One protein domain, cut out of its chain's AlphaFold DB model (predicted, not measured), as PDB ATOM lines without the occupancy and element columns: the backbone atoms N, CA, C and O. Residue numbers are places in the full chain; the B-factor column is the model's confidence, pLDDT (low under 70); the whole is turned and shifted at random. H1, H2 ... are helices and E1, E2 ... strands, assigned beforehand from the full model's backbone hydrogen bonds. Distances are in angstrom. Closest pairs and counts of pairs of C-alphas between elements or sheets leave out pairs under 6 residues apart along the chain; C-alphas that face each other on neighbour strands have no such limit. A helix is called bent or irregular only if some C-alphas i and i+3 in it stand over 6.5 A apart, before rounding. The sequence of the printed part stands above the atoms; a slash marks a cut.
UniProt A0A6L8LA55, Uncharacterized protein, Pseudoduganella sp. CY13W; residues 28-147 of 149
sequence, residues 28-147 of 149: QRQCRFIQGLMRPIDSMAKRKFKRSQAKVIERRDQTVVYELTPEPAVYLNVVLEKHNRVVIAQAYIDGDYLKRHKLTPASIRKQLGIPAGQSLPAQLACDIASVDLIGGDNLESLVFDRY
ATOM      1  N   GLN A  28     209.068 271.327 287.944       81.44
ATOM      2  CA  GLN A  28     209.118 270.087 288.707       81.44
ATOM      3  C   GLN A  28     210.310 269.147 288.414       81.44
ATOM      4  O   GLN A  28     210.723 268.412 289.316       81.44
ATOM      5  N   ARG A  29     210.845 269.066 287.187       88.56
ATOM      6  CA  ARG A  29     212.036 268.234 286.899       88.56
ATOM      7  C   ARG A  29     213.312 268.903 287.395       88.56
ATOM      8  O   ARG A  29     214.142 268.218 287.987       88.56
ATOM      9  N   GLN A  30     213.429 270.218 287.209       88.81
ATOM     10  CA  GLN A  30     214.546 271.003 287.735       88.81
ATOM     11  C   GLN A  30     214.527 270.985 289.267       88.81
ATOM     12  O   GLN A  30     215.524 270.600 289.872       88.81
ATOM     13  N   CYS A  31     213.365 271.229 289.892       88.19
ATOM     14  CA  CYS A  31     213.178 271.100 291.340       88.19
ATOM     15  C   CYS A  31     213.644 269.731 291.843       88.19
ATOM     16  O   CYS A  31     214.388 269.641 292.815       88.19
ATOM     17  N   ARG A  32     213.216 268.643 291.183       91.12
ATOM     18  CA  ARG A  32     213.579 267.274 291.580       91.12
ATOM     19  C   ARG A  32     215.073 267.007 291.448       91.12
ATOM     20  O   ARG A  32     215.638 266.361 292.328       91.12
ATOM     21  N   PHE A  33     215.703 267.497 290.382       91.50
ATOM     22  CA  PHE A  33     217.149 267.407 290.200       91.50
ATOM     23  C   PHE A  33     217.890 268.133 291.329       91.50
ATOM     24  O   PHE A  33     218.695 267.519 292.030       91.50
ATOM     25  N   ILE A  34     217.548 269.402 291.562       91.38
ATOM     26  CA  ILE A  34     218.159 270.249 292.592       91.38
ATOM     27  C   ILE A  34     217.979 269.621 293.985       91.38
ATOM     28  O   ILE A  34     218.939 269.488 294.743       91.38
ATOM     29  N   GLN A  35     216.776 269.143 294.312       90.62
ATOM     30  CA  GLN A  35     216.506 268.446 295.575       90.62
ATOM     31  C   GLN A  35     217.301 267.141 295.707       90.62
ATOM     32  O   GLN A  35     217.823 266.847 296.785       90.62
ATOM     33  N   GLY A  36     217.394 266.353 294.634       91.50
ATOM     34  CA  GLY A  36     218.144 265.098 294.607       91.50
ATOM     35  C   GLY A  36     219.639 265.306 294.847       91.50
ATOM     36  O   GLY A  36     220.239 264.558 295.619       91.50
ATOM     37  N   LEU A  37     220.208 266.354 294.250       90.69
ATOM     38  CA  LEU A  37     221.594 266.774 294.458       90.69
ATOM     39  C   LEU A  37     221.833 267.251 295.897       90.69
ATOM     40  O   LEU A  37     222.789 266.828 296.543       90.69
ATOM     41  N   MET A  38     220.949 268.105 296.418       91.44
ATOM     42  CA  MET A  38     221.181 268.787 297.693       91.44
ATOM     43  C   MET A  38     220.852 267.950 298.926       91.44
ATOM     44  O   MET A  38     221.460 268.157 299.972       91.44
ATOM     45  N   ARG A  39     219.930 266.985 298.852       92.88
ATOM     46  CA  ARG A  39     219.543 266.157 300.011       92.88
ATOM     47  C   ARG A  39     220.716 265.448 300.712       92.88
ATOM     48  O   ARG A  39     220.769 265.502 301.948       92.88
ATOM     49  N   PRO A  40     221.652 264.778 300.007       93.44
ATOM     50  CA  PRO A  40     222.830 264.213 300.663       93.44
ATOM     51  C   PRO A  40     223.743 265.300 301.251       93.44
ATOM     52  O   PRO A  40     224.230 265.131 302.368       93.44
ATOM     53  N   ILE A  41     223.919 266.430 300.561       94.00
ATOM     54  CA  ILE A  41     224.773 267.549 300.992       94.00
ATOM     55  C   ILE A  41     224.234 268.203 302.268       94.00
ATOM     56  O   ILE A  41     224.969 268.359 303.241       94.00
ATOM     57  N   ASP A  42     222.936 268.484 302.317       93.94
ATOM     58  CA  ASP A  42     222.226 268.993 303.494       93.94
ATOM     59  C   ASP A  42     222.354 268.039 304.693       93.94
ATOM     60  O   ASP A  42     222.659 268.459 305.813       93.94
ATOM     61  N   SER A  43     222.221 266.732 304.455       95.31
ATOM     62  CA  SER A  43     222.400 265.721 305.507       95.31
ATOM     63  C   SER A  43     223.834 265.711 306.054       95.31
ATOM     64  O   SER A  43     224.045 265.554 307.260       95.31
ATOM     65  N   MET A  44     224.835 265.902 305.190       95.19
ATOM     66  CA  MET A  44     226.236 266.017 305.603       95.19
ATOM     67  C   MET A  44     226.504 267.311 306.365       95.19
ATOM     68  O   MET A  44     227.176 267.259 307.397       95.19
ATOM     69  N   ALA A  45     225.950 268.434 305.907       95.00
ATOM     70  CA  ALA A  45     226.085 269.734 306.551       95.00
ATOM     71  C   ALA A  45     225.559 269.687 307.990       95.00
ATOM     72  O   ALA A  45     226.294 269.984 308.929       95.00
ATOM     73  N   LYS A  46     224.331 269.195 308.183       95.06
ATOM     74  CA  LYS A  46     223.704 269.049 309.510       95.06
ATOM     75  C   LYS A  46     224.509 268.168 310.460       95.06
ATOM     76  O   LYS A  46     224.585 268.455 311.649       95.06
ATOM     77  N   ARG A  47     225.117 267.098 309.945       95.50
ATOM     78  CA  ARG A  47     225.910 266.164 310.754       95.50
ATOM     79  C   ARG A  47     227.293 266.709 311.111       95.50
ATOM     80  O   ARG A  47     227.786 266.429 312.201       95.50
ATOM     81  N   LYS A  48     227.952 267.412 310.184       95.56
ATOM     82  CA  LYS A  48     229.350 267.850 310.335       95.56
ATOM     83  C   LYS A  48     229.498 269.270 310.869       95.56
ATOM     84  O   LYS A  48     230.562 269.597 311.385       95.56
ATOM     85  N   PHE A  49     228.460 270.097 310.790       96.38
ATOM     86  CA  PHE A  49     228.522 271.453 311.310       96.38
ATOM     87  C   PHE A  49     228.646 271.467 312.838       96.38
ATOM     88  O   PHE A  49     227.820 270.907 313.562       96.38
ATOM     89  N   LYS A  50     229.674 272.157 313.334       93.94
ATOM     90  CA  LYS A  50     229.930 272.374 314.760       93.94
ATOM     91  C   LYS A  50     230.190 273.862 314.968       93.94
ATOM     92  O   LYS A  50     231.256 274.347 314.611       93.94
ATOM     93  N   ARG A  51     229.241 274.583 315.578       91.44
ATOM     94  CA  ARG A  51     229.336 276.046 315.772       91.44
ATOM     95  C   ARG A  51     230.645 276.487 316.444       91.44
ATOM     96  O   ARG A  51     231.177 277.527 316.086       91.44
ATOM     97  N   SER A  52     231.167 275.702 317.386       91.94
ATOM     98  CA  SER A  52     232.421 275.992 318.100       91.94
ATOM     99  C   SER A  52     233.684 275.890 317.237       91.94
ATOM    100  O   SER A  52     234.722 276.404 317.631       91.94
ATOM    101  N   GLN A  53     233.603 275.219 316.088       90.25
ATOM    102  CA  GLN A  53     234.713 274.994 315.155       90.25
ATOM    103  C   GLN A  53     234.482 275.703 313.813       90.25
ATOM    104  O   GLN A  53     235.308 275.608 312.912       90.25
ATOM    105  N   ALA A  54     233.342 276.382 313.660       90.69
ATOM    106  CA  ALA A  54     232.934 276.992 312.410       90.69
ATOM    107  C   ALA A  54     233.602 278.358 312.223       90.69
ATOM    108  O   ALA A  54     233.567 279.215 313.110       90.69
ATOM    109  N   LYS A  55     234.160 278.580 311.035       95.50
ATOM    110  CA  LYS A  55     234.705 279.874 310.626       95.50
ATOM    111  C   LYS A  55     233.557 280.790 310.210       95.50
ATOM    112  O   LYS A  55     232.741 280.417 309.375       95.50
ATOM    113  N   VAL A  56     233.488 281.983 310.794       95.94
ATOM    114  CA  VAL A  56     232.539 283.026 310.379       95.94
ATOM    115  C   VAL A  56     233.123 283.760 309.178       95.94
ATOM    116  O   VAL A  56     234.258 284.223 309.255       95.94
ATOM    117  N   ILE A  57     232.349 283.875 308.101       95.31
ATOM    118  CA  ILE A  57     232.773 284.559 306.866       95.31
ATOM    119  C   ILE A  57     231.991 285.840 306.594       95.31
ATOM    120  O   ILE A  57     232.516 286.743 305.955       95.31
ATOM    121  N   GLU A  58     230.774 285.956 307.123       93.31
ATOM    122  CA  GLU A  58     229.956 287.154 306.963       93.31
ATOM    123  C   GLU A  58     229.074 287.358 308.200       93.31
ATOM    124  O   GLU A  58     228.574 286.400 308.801       93.31
ATOM    125  N   ARG A  59     228.876 288.618 308.587       91.50
ATOM    126  CA  ARG A  59     227.907 289.022 309.611       91.50
ATOM    127  C   ARG A  59     226.949 290.029 308.988       91.50
ATOM    128  O   ARG A  59     227.368 291.125 308.637       91.50
ATOM    129  N   ARG A  60     225.682 289.641 308.881       84.94
ATOM    130  CA  ARG A  60     224.543 290.488 308.506       84.94
ATOM    131  C   ARG A  60     223.775 290.875 309.769       84.94
ATOM    132  O   ARG A  60     223.952 290.235 310.806       84.94
ATOM    133  N   ASP A  61     222.884 291.856 309.667       83.56
ATOM    134  CA  ASP A  61     222.156 292.442 310.806       83.56
ATOM    135  C   ASP A  61     221.521 291.409 311.752       83.56
ATOM    136  O   ASP A  61     221.538 291.583 312.969       83.56
ATOM    137  N   GLN A  62     220.997 290.302 311.212       84.56
ATOM    138  CA  GLN A  62     220.367 289.231 311.997       84.56
ATOM    139  C   GLN A  62     220.871 287.827 311.641       84.56
ATOM    140  O   GLN A  62     220.307 286.825 312.081       84.56
ATOM    141  N   THR A  63     221.926 287.715 310.832       88.81
ATOM    142  CA  THR A  63     222.373 286.419 310.308       88.81
ATOM    143  C   THR A  63     223.887 286.340 310.278       88.81
ATOM    144  O   THR A  63     224.565 287.223 309.763       88.81
ATOM    145  N   VAL A  64     224.429 285.252 310.819       93.62
ATOM    146  CA  VAL A  64     225.857 284.942 310.730       93.62
ATOM    147  C   VAL A  64     226.030 283.823 309.719       93.62
ATOM    148  O   VAL A  64     225.402 282.771 309.855       93.62
ATOM    149  N   VAL A  65     226.878 284.060 308.724       94.75
ATOM    150  CA  VAL A  65     227.224 283.076 307.702       94.75
ATOM    151  C   VAL A  65     228.526 282.397 308.106       94.75
ATOM    152  O   VAL A  65     229.533 283.048 308.408       94.75
ATOM    153  N   TYR A  66     228.488 281.072 308.127       96.75
ATOM    154  CA  TYR A  66     229.603 280.210 308.477       96.75
ATOM    155  C   TYR A  66     230.087 279.446 307.250       96.75
ATOM    156  O   TYR A  66     229.283 278.958 306.461       96.75
ATOM    157  N   GLU A  67     231.396 279.277 307.143       96.31
ATOM    158  CA  GLU A  67     232.022 278.383 306.172       96.31
ATOM    159  C   GLU A  67     232.009 276.945 306.709       96.31
ATOM    160  O   GLU A  67     232.295 276.697 307.888       96.31
ATOM    161  N   LEU A  68     231.683 275.989 305.843       96.31
ATOM    162  CA  LEU A  68     231.704 274.564 306.142       96.31
ATOM    163  C   LEU A  68     232.176 273.767 304.923       96.31
ATOM    164  O   LEU A  68     231.529 273.768 303.882       96.31
ATOM    165  N   THR A  69     233.233 272.980 305.103       95.44
ATOM    166  CA  THR A  69     233.733 272.039 304.090       95.44
ATOM    167  C   THR A  69     233.493 270.617 304.597       95.44
ATOM    168  O   THR A  69     234.359 270.038 305.261       95.44
ATOM    169  N   PRO A  70     232.286 270.044 304.406       92.81
ATOM    170  CA  PRO A  70     231.946 268.759 305.004       92.81
ATOM    171  C   PRO A  70     232.707 267.600 304.355       92.81
ATOM    172  O   PRO A  70     232.853 266.550 304.977       92.81
ATOM    173  N   GLU A  71     233.201 267.745 303.131       93.50
ATOM    174  CA  GLU A  71     234.037 266.757 302.450       93.50
ATOM    175  C   GLU A  71     234.922 267.439 301.396       93.50
ATOM    176  O   GLU A  71     234.654 268.587 301.034       93.50
ATOM    177  N   PRO A  72     235.955 266.755 300.870       92.44
ATOM    178  CA  PRO A  72     236.712 267.271 299.734       92.44
ATOM    179  C   PRO A  72     235.788 267.568 298.546       92.44
ATOM    180  O   PRO A  72     234.946 266.729 298.221       92.44
ATOM    181  N   ALA A  73     235.998 268.700 297.866       93.75
ATOM    182  CA  ALA A  73     235.204 269.170 296.721       93.75
ATOM    183  C   ALA A  73     233.777 269.673 297.036       93.75
ATOM    184  O   ALA A  73     233.014 269.934 296.108       93.75
ATOM    185  N   VAL A  74     233.406 269.855 298.310       95.75
ATOM    186  CA  VAL A  74     232.131 270.486 298.696       95.75
ATOM    187  C   VAL A  74     232.405 271.626 299.669       95.75
ATOM    188  O   VAL A  74     232.905 271.395 300.768       95.75
ATOM    189  N   TYR A  75     232.032 272.840 299.283       96.12
ATOM    190  CA  TYR A  75     232.245 274.063 300.053       96.12
ATOM    191  C   TYR A  75     230.897 274.730 300.288       96.12
ATOM    192  O   TYR A  75     230.178 275.033 299.340       96.12
ATOM    193  N   LEU A  76     230.522 274.917 301.547       96.38
ATOM    194  CA  LEU A  76     229.203 275.402 301.929       96.38
ATOM    195  C   LEU A  76     229.315 276.692 302.727       96.38
ATOM    196  O   LEU A  76     230.116 276.796 303.655       96.38
ATOM    197  N   ASN A  77     228.399 277.605 302.437       95.44
ATOM    198  CA  ASN A  77     228.048 278.708 303.309       95.44
ATOM    199  C   ASN A  77     226.751 278.330 304.017       95.44
ATOM    200  O   ASN A  77     225.728 278.062 303.377       95.44
ATOM    201  N   VAL A  78     226.787 278.277 305.343       95.19
ATOM    202  CA  VAL A  78     225.647 277.872 306.164       95.19
ATOM    203  C   VAL A  78     225.257 278.965 307.142       95.19
ATOM    204  O   VAL A  78     226.098 279.684 307.675       95.19
ATOM    205  N   VAL A  79     223.964 279.059 307.411       94.81
ATOM    206  CA  VAL A  79     223.387 279.941 308.423       94.81
ATOM    207  C   VAL A  79     222.678 279.105 309.481       94.81
ATOM    208  O   VAL A  79     222.313 277.947 309.250       94.81
ATOM    209  N   LEU A  80     222.508 279.685 310.666       93.50
ATOM    210  CA  LEU A  80     221.708 279.097 311.734       93.50
ATOM    211  C   LEU A  80     220.376 279.830 311.830       93.50
ATOM    212  O   LEU A  80     220.339 281.014 312.149       93.50
ATOM    213  N   GLU A  81     219.288 279.110 311.593       89.19
ATOM    214  CA  GLU A  81     217.936 279.612 311.819       89.19
ATOM    215  C   GLU A  81     217.444 279.302 313.246       89.19
ATOM    216  O   GLU A  81     218.180 278.795 314.102       89.19
ATOM    217  N   LYS A  82     216.157 279.586 313.503       87.25
ATOM    218  CA  LYS A  82     215.452 279.270 314.754       87.25
ATOM    219  C   LYS A  82     215.772 277.846 315.223       87.25
ATOM    220  O   LYS A  82     215.810 276.905 314.431       87.25
ATOM    221  N   HIS A  83     215.972 277.698 316.533       88.75
ATOM    222  CA  HIS A  83     216.356 276.434 317.175       88.75
ATOM    223  C   HIS A  83     217.712 275.866 316.705       88.75
ATOM    224  O   HIS A  83     217.921 274.657 316.755       88.75
ATOM    225  N   ASN A  84     218.646 276.723 316.266       87.12
ATOM    226  CA  ASN A  84     219.968 276.337 315.750       87.12
ATOM    227  C   ASN A  84     219.899 275.376 314.549       87.12
ATOM    228  O   ASN A  84     220.767 274.515 314.377       87.12
ATOM    229  N   ARG A  85     218.867 275.508 313.710       91.31
ATOM    230  CA  ARG A  85     218.744 274.707 312.493       91.31
ATOM    231  C   ARG A  85     219.798 275.151 311.480       91.31
ATOM    232  O   ARG A  85     219.799 276.304 311.068       91.31
ATOM    233  N   VAL A  86     220.663 274.225 311.070       93.81
ATOM    234  CA  VAL A  86     221.648 274.456 310.004       93.81
ATOM    235  C   VAL A  86     220.927 274.510 308.664       93.81
ATOM    236  O   VAL A  86     220.219 273.564 308.305       93.81
ATOM    237  N   VAL A  87     221.123 275.604 307.936       93.00
ATOM    238  CA  VAL A  87     220.577 275.817 306.597       93.00
ATOM    239  C   VAL A  87     221.704 276.211 305.658       93.00
ATOM    240  O   VAL A  87     222.518 277.071 305.980       93.00
ATOM    241  N   ILE A  88     221.760 275.559 304.499       93.62
ATOM    242  CA  ILE A  88     222.686 275.919 303.426       93.62
ATOM    243  C   ILE A  88     222.152 277.182 302.751       93.62
ATOM    244  O   ILE A  88     221.038 277.169 302.224       93.62
ATOM    245  N   ALA A  89     222.945 278.249 302.795       92.75
ATOM    246  CA  ALA A  89     222.691 279.492 302.075       92.75
ATOM    247  C   ALA A  89     223.243 279.410 300.646       92.75
ATOM    248  O   ALA A  89     222.549 279.760 299.698       92.75
ATOM    249  N   GLN A  90     224.459 278.877 300.511       93.81
ATOM    250  CA  GLN A  90     225.132 278.669 299.234       93.81
ATOM    251  C   GLN A  90     226.011 277.415 299.301       93.81
ATOM    252  O   GLN A  90     226.551 277.080 300.360       93.81
ATOM    253  N   ALA A  91     226.156 276.710 298.183       94.25
ATOM    254  CA  ALA A  91     227.039 275.559 298.048       94.25
ATOM    255  C   ALA A  91     227.817 275.618 296.732       94.25
ATOM    256  O   ALA A  91     227.223 275.740 295.669       94.25
ATOM    257  N   TYR A  92     229.133 275.459 296.800       94.38
ATOM    258  CA  TYR A  92     230.006 275.232 295.655       94.38
ATOM    259  C   TYR A  92     230.455 273.768 295.659       94.38
ATOM    260  O   TYR A  92     231.023 273.275 296.639       94.38
ATOM    261  N   ILE A  93     230.179 273.064 294.569       93.94
ATOM    262  CA  ILE A  93     230.441 271.637 294.401       93.94
ATOM    263  C   ILE A  93     231.375 271.475 293.208       93.94
ATOM    264  O   ILE A  93     230.994 271.746 292.073       93.94
ATOM    265  N   ASP A  94     232.595 271.022 293.461       91.88
ATOM    266  CA  ASP A  94     233.614 270.862 292.427       91.88
ATOM    267  C   ASP A  94     233.399 269.575 291.610       91.88
ATOM    268  O   ASP A  94     232.758 268.611 292.053       91.88
ATOM    269  N   GLY A  95     233.980 269.524 290.420       88.94
ATOM    270  CA  GLY A  95     233.809 268.475 289.424       88.94
ATOM    271  C   GLY A  95     234.243 267.107 289.925       88.94
ATOM    272  O   GLY A  95     233.692 266.093 289.505       88.94
ATOM    273  N   ASP A  96     235.166 267.047 290.879       90.94
ATOM    274  CA  ASP A  96     235.553 265.792 291.521       90.94
ATOM    275  C   ASP A  96     234.410 265.164 292.318       90.94
ATOM    276  O   ASP A  96     234.223 263.944 292.268       90.94
ATOM    277  N   TYR A  97     233.594 265.970 292.999       92.38
ATOM    278  CA  TYR A  97     232.373 265.472 293.624       92.38
ATOM    279  C   TYR A  97     231.391 264.977 292.553       92.38
ATOM    280  O   TYR A  97     230.880 263.859 292.644       92.38
ATOM    281  N   LEU A  98     231.191 265.755 291.484       91.00
ATOM    282  CA  LEU A  98     230.284 265.396 290.385       91.00
ATOM    283  C   LEU A  98     230.676 264.062 289.734       91.00
ATOM    284  O   LEU A  98     229.833 263.175 289.571       91.00
ATOM    285  N   LYS A  99     231.969 263.870 289.449       88.56
ATOM    286  CA  LYS A  99     232.535 262.629 288.896       88.56
ATOM    287  C   LYS A  99     232.291 261.438 289.821       88.56
ATOM    288  O   LYS A  99     231.790 260.412 289.356       88.56
ATOM    289  N   ARG A 100     232.573 261.567 291.128       90.50
ATOM    290  CA  ARG A 100     232.317 260.499 292.122       90.50
ATOM    291  C   ARG A 100     230.843 260.096 292.168       90.50
ATOM    292  O   ARG A 100     230.532 258.916 292.325       90.50
ATOM    293  N   HIS A 101     229.945 261.058 291.968       89.62
ATOM    294  CA  HIS A 101     228.496 260.855 291.960       89.62
ATOM    295  C   HIS A 101     227.903 260.582 290.568       89.62
ATOM    296  O   HIS A 101     226.682 260.530 290.422       89.62
ATOM    297  N   LYS A 102     228.746 260.337 289.553       90.69
ATOM    298  CA  LYS A 102     228.346 260.027 288.166       90.69
ATOM    299  C   LYS A 102     227.457 261.106 287.529       90.69
ATOM    300  O   LYS A 102     226.659 260.804 286.640       90.69
ATOM    301  N   LEU A 103     227.616 262.354 287.960       90.00
ATOM    302  CA  LEU A 103     226.956 263.523 287.390       90.00
ATOM    303  C   LEU A 103     227.781 264.042 286.214       90.00
ATOM    304  O   LEU A 103     228.634 264.910 286.350       90.00
ATOM    305  N   THR A 104     227.532 263.461 285.046       88.69
ATOM    306  CA  THR A 104     228.068 263.932 283.765       88.69
ATOM    307  C   THR A 104     227.041 264.804 283.037       88.69
ATOM    308  O   THR A 104     225.836 264.648 283.277       88.69
ATOM    309  N   PRO A 105     227.466 265.628 282.064       88.88
ATOM    310  CA  PRO A 105     226.556 266.374 281.196       88.88
ATOM    311  C   PRO A 105     225.451 265.499 280.580       88.88
ATOM    312  O   PRO A 105     224.279 265.869 280.562       88.88
ATOM    313  N   ALA A 106     225.797 264.289 280.124       88.81
ATOM    314  CA  ALA A 106     224.833 263.336 279.570       88.81
ATOM    315  C   ALA A 106     223.810 262.852 280.614       88.81
ATOM    316  O   ALA A 106     222.618 262.746 280.316       88.81
ATOM    317  N   SER A 107     224.255 262.581 281.844       91.00
ATOM    318  CA  SER A 107     223.363 262.153 282.928       91.00
ATOM    319  C   SER A 107     222.379 263.255 283.338       91.00
ATOM    320  O   SER A 107     221.206 262.963 283.568       91.00
ATOM    321  N   ILE A 108     222.823 264.516 283.353       90.25
ATOM    322  CA  ILE A 108     221.993 265.673 283.705       90.25
ATOM    323  C   ILE A 108     220.971 265.934 282.605       90.25
ATOM    324  O   ILE A 108     219.782 266.030 282.904       90.25
ATOM    325  N   ARG A 109     221.389 265.924 281.328       89.81
ATOM    326  CA  ARG A 109     220.462 266.001 280.184       89.81
ATOM    327  C   ARG A 109     219.355 264.956 280.309       89.81
ATOM    328  O   ARG A 109     218.176 265.293 280.223       89.81
ATOM    329  N   LYS A 110     219.722 263.705 280.604       90.81
ATOM    330  CA  LYS A 110     218.763 262.610 280.797       90.81
ATOM    331  C   LYS A 110     217.781 262.881 281.943       90.81
ATOM    332  O   LYS A 110     216.593 262.630 281.773       90.81
ATOM    333  N   GLN A 111     218.249 263.382 283.086       90.25
ATOM    334  CA  GLN A 111     217.389 263.673 284.245       90.25
ATOM    335  C   GLN A 111     216.444 264.857 284.002       90.25
ATOM    336  O   GLN A 111     215.291 264.824 284.431       90.25
ATOM    337  N   LEU A 112     216.903 265.873 283.271       90.12
ATOM    338  CA  LEU A 112     216.096 267.040 282.907       90.12
ATOM    339  C   LEU A 112     215.176 266.768 281.703       90.12
ATOM    340  O   LEU A 112     214.196 267.480 281.487       90.12
ATOM    341  N   GLY A 113     215.429 265.694 280.954       89.81
ATOM    342  CA  GLY A 113     214.722 265.371 279.716       89.81
ATOM    343  C   GLY A 113     215.116 266.277 278.551       89.81
ATOM    344  O   GLY A 113     214.290 266.542 277.683       89.81
ATOM    345  N   ILE A 114     216.361 266.754 278.550       87.62
ATOM    346  CA  ILE A 114     216.953 267.542 277.470       87.62
ATOM    347  C   ILE A 114     217.459 266.569 276.391       87.62
ATOM    348  O   ILE A 114     218.250 265.674 276.713       87.62
ATOM    349  N   PRO A 115     217.022 266.704 275.126       86.69
ATOM    350  CA  PRO A 115     217.493 265.868 274.026       86.69
ATOM    351  C   PRO A 115     219.016 265.900 273.842       86.69
ATOM    352  O   PRO A 115     219.677 266.911 274.087       86.69
ATOM    353  N   ALA A 116     219.581 264.792 273.354       83.06
ATOM    354  CA  ALA A 116     220.986 264.752 272.955       83.06
ATOM    355  C   ALA A 116     221.259 265.783 271.845       83.06
ATOM    356  O   ALA A 116     220.433 265.974 270.955       83.06
ATOM    357  N   GLY A 117     222.409 266.457 271.913       79.56
ATOM    358  CA  GLY A 117     222.777 267.525 270.976       79.56
ATOM    359  C   GLY A 117     222.252 268.916 271.344       79.56
ATOM    360  O   GLY A 117     222.703 269.889 270.753       79.56
ATOM    361  N   GLN A 118     221.367 269.044 272.342       83.88
ATOM    362  CA  GLN A 118     221.048 270.347 272.929       83.88
ATOM    363  C   GLN A 118     222.044 270.698 274.041       83.88
ATOM    364  O   GLN A 118     222.432 269.849 274.858       83.88
ATOM    365  N   SER A 119     222.465 271.961 274.069       82.81
ATOM    366  CA  SER A 119     223.294 272.506 275.142       82.81
ATOM    367  C   SER A 119     222.556 272.411 276.475       82.81
ATOM    368  O   SER A 119     221.338 272.579 276.541       82.81
ATOM    369  N   LEU A 120     223.295 272.122 277.546       85.25
ATOM    370  CA  LEU A 120     222.743 272.285 278.885       85.25
ATOM    371  C   LEU A 120     222.523 273.781 279.155       85.25
ATOM    372  O   LEU A 120     223.347 274.593 278.729       85.25
ATOM    373  N   PRO A 121     221.437 274.158 279.845       86.12
ATOM    374  CA  PRO A 121     221.269 275.534 280.287       86.12
ATOM    375  C   PRO A 121     222.381 275.883 281.282       86.12
ATOM    376  O   PRO A 121     222.734 275.066 282.126       86.12
ATOM    377  N   ALA A 122     222.924 277.097 281.191       87.81
ATOM    378  CA  ALA A 122     223.977 277.555 282.101       87.81
ATOM    379  C   ALA A 122     223.496 277.654 283.558       87.81
ATOM    380  O   ALA A 122     224.300 277.551 284.476       87.81
ATOM    381  N   GLN A 123     222.187 277.816 283.761       89.81
ATOM    382  CA  GLN A 123     221.556 277.878 285.069       89.81
ATOM    383  C   GLN A 123     220.265 277.054 285.065       89.81
ATOM    384  O   GLN A 123     219.500 277.062 284.099       89.81
ATOM    385  N   LEU A 124     220.031 276.344 286.162       89.19
ATOM    386  CA  LEU A 124     218.784 275.671 286.503       89.19
ATOM    387  C   LEU A 124     218.189 276.402 287.697       89.19
ATOM    388  O   LEU A 124     218.903 276.672 288.654       89.19
ATOM    389  N   ALA A 125     216.902 276.707 287.684       88.56
ATOM    390  CA  ALA A 125     216.282 277.418 288.794       88.56
ATOM    391  C   ALA A 125     214.876 276.898 289.051       88.56
ATOM    392  O   ALA A 125     214.187 276.426 288.147       88.56
ATOM    393  N   CYS A 126     214.454 276.987 290.303       86.00
ATOM    394  CA  CYS A 126     213.074 276.780 290.702       86.00
ATOM    395  C   CYS A 126     212.729 277.631 291.925       86.00
ATOM    396  O   CYS A 126     213.564 278.370 292.420       86.00
ATOM    397  N   ASP A 127     211.512 277.500 292.438       82.62
ATOM    398  CA  ASP A 127     211.002 278.212 293.618       82.62
ATOM    399  C   ASP A 127     211.911 278.178 294.862       82.62
ATOM    400  O   ASP A 127     211.918 279.118 295.648       82.62
ATOM    401  N   ILE A 128     212.682 277.105 295.057       79.25
ATOM    402  CA  ILE A 128     213.509 276.924 296.258       79.25
ATOM    403  C   ILE A 128     214.968 277.373 296.104       79.25
ATOM    404  O   ILE A 128     215.613 277.611 297.128       79.25
ATOM    405  N   ALA A 129     215.512 277.422 294.884       87.50
ATOM    406  CA  ALA A 129     216.931 277.704 294.640       87.50
ATOM    407  C   ALA A 129     217.285 277.848 293.151       87.50
ATOM    408  O   ALA A 129     216.544 277.397 292.273       87.50
ATOM    409  N   SER A 130     218.480 278.376 292.891       90.44
ATOM    410  CA  SER A 130     219.177 278.317 291.604       90.44
ATOM    411  C   SER A 130     220.439 277.453 291.689       90.44
ATOM    412  O   SER A 130     221.047 277.303 292.749       90.44
ATOM    413  N   VAL A 131     220.818 276.854 290.560       90.75
ATOM    414  CA  VAL A 131     222.055 276.102 290.351       90.75
ATOM    415  C   VAL A 131     222.714 276.555 289.057       90.75
ATOM    416  O   VAL A 131     222.162 276.330 287.980       90.75
ATOM    417  N   ASP A 132     223.917 277.100 289.148       91.62
ATOM    418  CA  ASP A 132     224.763 277.402 287.998       91.62
ATOM    419  C   ASP A 132     225.595 276.179 287.610       91.62
ATOM    420  O   ASP A 132     226.218 275.528 288.453       91.62
ATOM    421  N   LEU A 133     225.603 275.870 286.312       88.06
ATOM    422  CA  LEU A 133     226.411 274.824 285.691       88.06
ATOM    423  C   LEU A 133     227.684 275.459 285.114       88.06
ATOM    424  O   LEU A 133     227.686 275.976 283.993       88.06
ATOM    425  N   ILE A 134     228.783 275.423 285.863       85.62
ATOM    426  CA  ILE A 134     230.057 276.019 285.446       85.62
ATOM    427  C   ILE A 134     230.881 274.989 284.663       85.62
ATOM    428  O   ILE A 134     230.904 273.801 284.984       85.62
ATOM    429  N   GLY A 135     231.564 275.438 283.606       76.69
ATOM    430  CA  GLY A 135     232.388 274.579 282.742       76.69
ATOM    431  C   GLY A 135     231.662 274.017 281.509       76.69
ATOM    432  O   GLY A 135     232.213 273.177 280.798       76.69
ATOM    433  N   GLY A 136     230.436 274.476 281.228       69.19
ATOM    434  CA  GLY A 136     229.722 274.195 279.976       69.19
ATOM    435  C   GLY A 136     229.547 272.699 279.691       69.19
ATOM    436  O   GLY A 136     229.080 271.943 280.543       69.19
ATOM    437  N   ASP A 137     229.936 272.260 278.490       68.88
ATOM    438  CA  ASP A 137     229.799 270.865 278.051       68.88
ATOM    439  C   ASP A 137     230.626 269.854 278.860       68.88
ATOM    440  O   ASP A 137     230.353 268.662 278.743       68.88
ATOM    441  N   ASN A 138     231.582 270.292 279.686       74.75
ATOM    442  CA  ASN A 138     232.408 269.412 280.521       74.75
ATOM    443  C   ASN A 138     232.002 269.391 281.998       74.75
ATOM    444  O   ASN A 138     232.502 268.535 282.722       74.75
ATOM    445  N   LEU A 139     231.085 270.275 282.411       82.75
ATOM    446  CA  LEU A 139     230.614 270.471 283.783       82.75
ATOM    447  C   LEU A 139     231.704 270.289 284.853       82.75
ATOM    448  O   LEU A 139     231.899 269.205 285.408       82.75
ATOM    449  N   GLU A 140     232.385 271.381 285.162       84.38
ATOM    450  CA  GLU A 140     233.519 271.397 286.081       84.38
ATOM    451  C   GLU A 140     233.119 271.770 287.504       84.38
ATOM    452  O   GLU A 140     233.794 271.344 288.428       84.38
ATOM    453  N   SER A 141     232.018 272.495 287.712       89.00
ATOM    454  CA  SER A 141     231.477 272.740 289.051       89.00
ATOM    455  C   SER A 141     230.001 273.139 289.025       89.00
ATOM    456  O   SER A 141     229.450 273.513 287.988       89.00
ATOM    457  N   LEU A 142     229.344 273.015 290.181       89.56
ATOM    458  CA  LEU A 142     227.983 273.489 290.428       89.56
ATOM    459  C   LEU A 142     227.990 274.525 291.546       89.56
ATOM    460  O   LEU A 142     228.548 274.264 292.613       89.56
ATOM    461  N   VAL A 143     227.313 275.650 291.333       92.00
ATOM    462  CA  VAL A 143     227.050 276.640 292.390       92.00
ATOM    463  C   VAL A 143     225.568 276.653 292.669       92.00
ATOM    464  O   VAL A 143     224.784 276.890 291.768       92.00
ATOM    465  N   PHE A 144     225.183 276.359 293.900       91.38
ATOM    466  CA  PHE A 144     223.807 276.373 294.363       91.38
ATOM    467  C   PHE A 144     223.603 277.565 295.286       91.38
ATOM    468  O   PHE A 144     224.317 277.677 296.283       91.38
ATOM    469  N   ASP A 145     222.579 278.367 295.011       89.31
ATOM    470  CA  ASP A 145     222.165 279.499 295.835       89.31
ATOM    471  C   ASP A 145     220.698 279.352 296.226       89.31
ATOM    472  O   ASP A 145     219.827 279.063 295.401       89.31
ATOM    473  N   ARG A 146     220.413 279.526 297.517       84.94
ATOM    474  CA  ARG A 146     219.052 279.433 298.041       84.94
ATOM    475  C   ARG A 146     218.399 280.809 298.087       84.94
ATOM    476  O   ARG A 146     219.011 281.758 298.572       84.94
ATOM    477  N   TYR A 147     217.123 280.885 297.707       77.94
ATOM    478  CA  TYR A 147     216.297 282.050 298.018       77.94
ATOM    479  C   TYR A 147     216.032 282.064 299.525       77.94
ATOM    480  O   TYR A 147     215.304 281.225 300.063       77.94
TER     481      TYR A 147
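This is residues 28 to 147 of the 149 residues of an uncharacterized protein of Pseudoduganella sp. CY13W (UniProt A0A6L8LA55). A twisted, curled sheet of seven strands has the bent helix H1 packed along one face, its arm H1a at the E5 end of the sheet and its arm H1b over the E2 to E4 part; the other face is bare. The short helix H3 packs on H1a beyond the E5 end, and H2 sits at the end of E4. The printed part has 120 residues with three named helices and seven named strands, in the order H1 E1 E2 E3 E4 H2 H3 E5 E6 E7. The sheet, E1 E2 E3 E4 E7 E6 E5, is antiparallel throughout, and the class is mixed, helices and strands. The whole is compact, with a radius of gyration of the C-alphas of 15.1 A, yet elongated, spanning 48 by 28 by 20 A.

H1, residues 28 to 48, starts with C-alpha 28 at (209.118, 270.087, 288.707). By its hydrogen bonds it was assigned as one helix, but it is bent: C-alphas 37 and 40 are 6.8 A apart. Its arms are H1a, residues 28 to 37, 14.1 A, and H1b, residues 40 to 48, 12.2 A. E1 is residues 55 to 60, E2 63 to 71, 24.2 A, E3 74 to 81, 21.4 A, and E4 85 to 94, 25.3 A. H2 is residues 95 to 100 and H3 105 to 112. E5 is residues 123 to 126, E6 129 to 134, and E7 141 to 146, ending at (219.052, 279.433, 298.041).

E1 to E4 form a meander, each strand the antiparallel neighbour of the one before, and E5 to E7 form another. N 66 and O 78 of the hairpin E2 and E3 are 2.8 A apart, within hydrogen-bond range. E4 bends by 61 degrees at residue 90. E4, of the first meander, and E7, of the second, are antiparallel neighbours, with N 91 and O 144 within hydrogen-bond range at 2.8 A. H1a and H1b are on the same face, making two layers, helices over one face of a sheet. H1a, at a height over the sheet of 8.6 A, runs across the strands, over E5 and only just over E6, where 3 of its C-alphas fall. H1b comes closest to E4 at the C-alphas of Lys 46 and Val 86, 5.8 A. H3 touches H1a, closest at the C-alphas of Arg 29 and Leu 112, 5.8 A. H2 only grazes the sheet with residues 95 to 98. In H1a, H1b, H2 and H3 every O i to N i+4 pair is within hydrogen-bond range.

The two C-alphas farthest apart, those of Ser 52 and Gly 117, are 48.8 A apart. The printed part has no cut and no long link. Mean pLDDT of the printed part is 89.9; residues 136 to 137 are under 70.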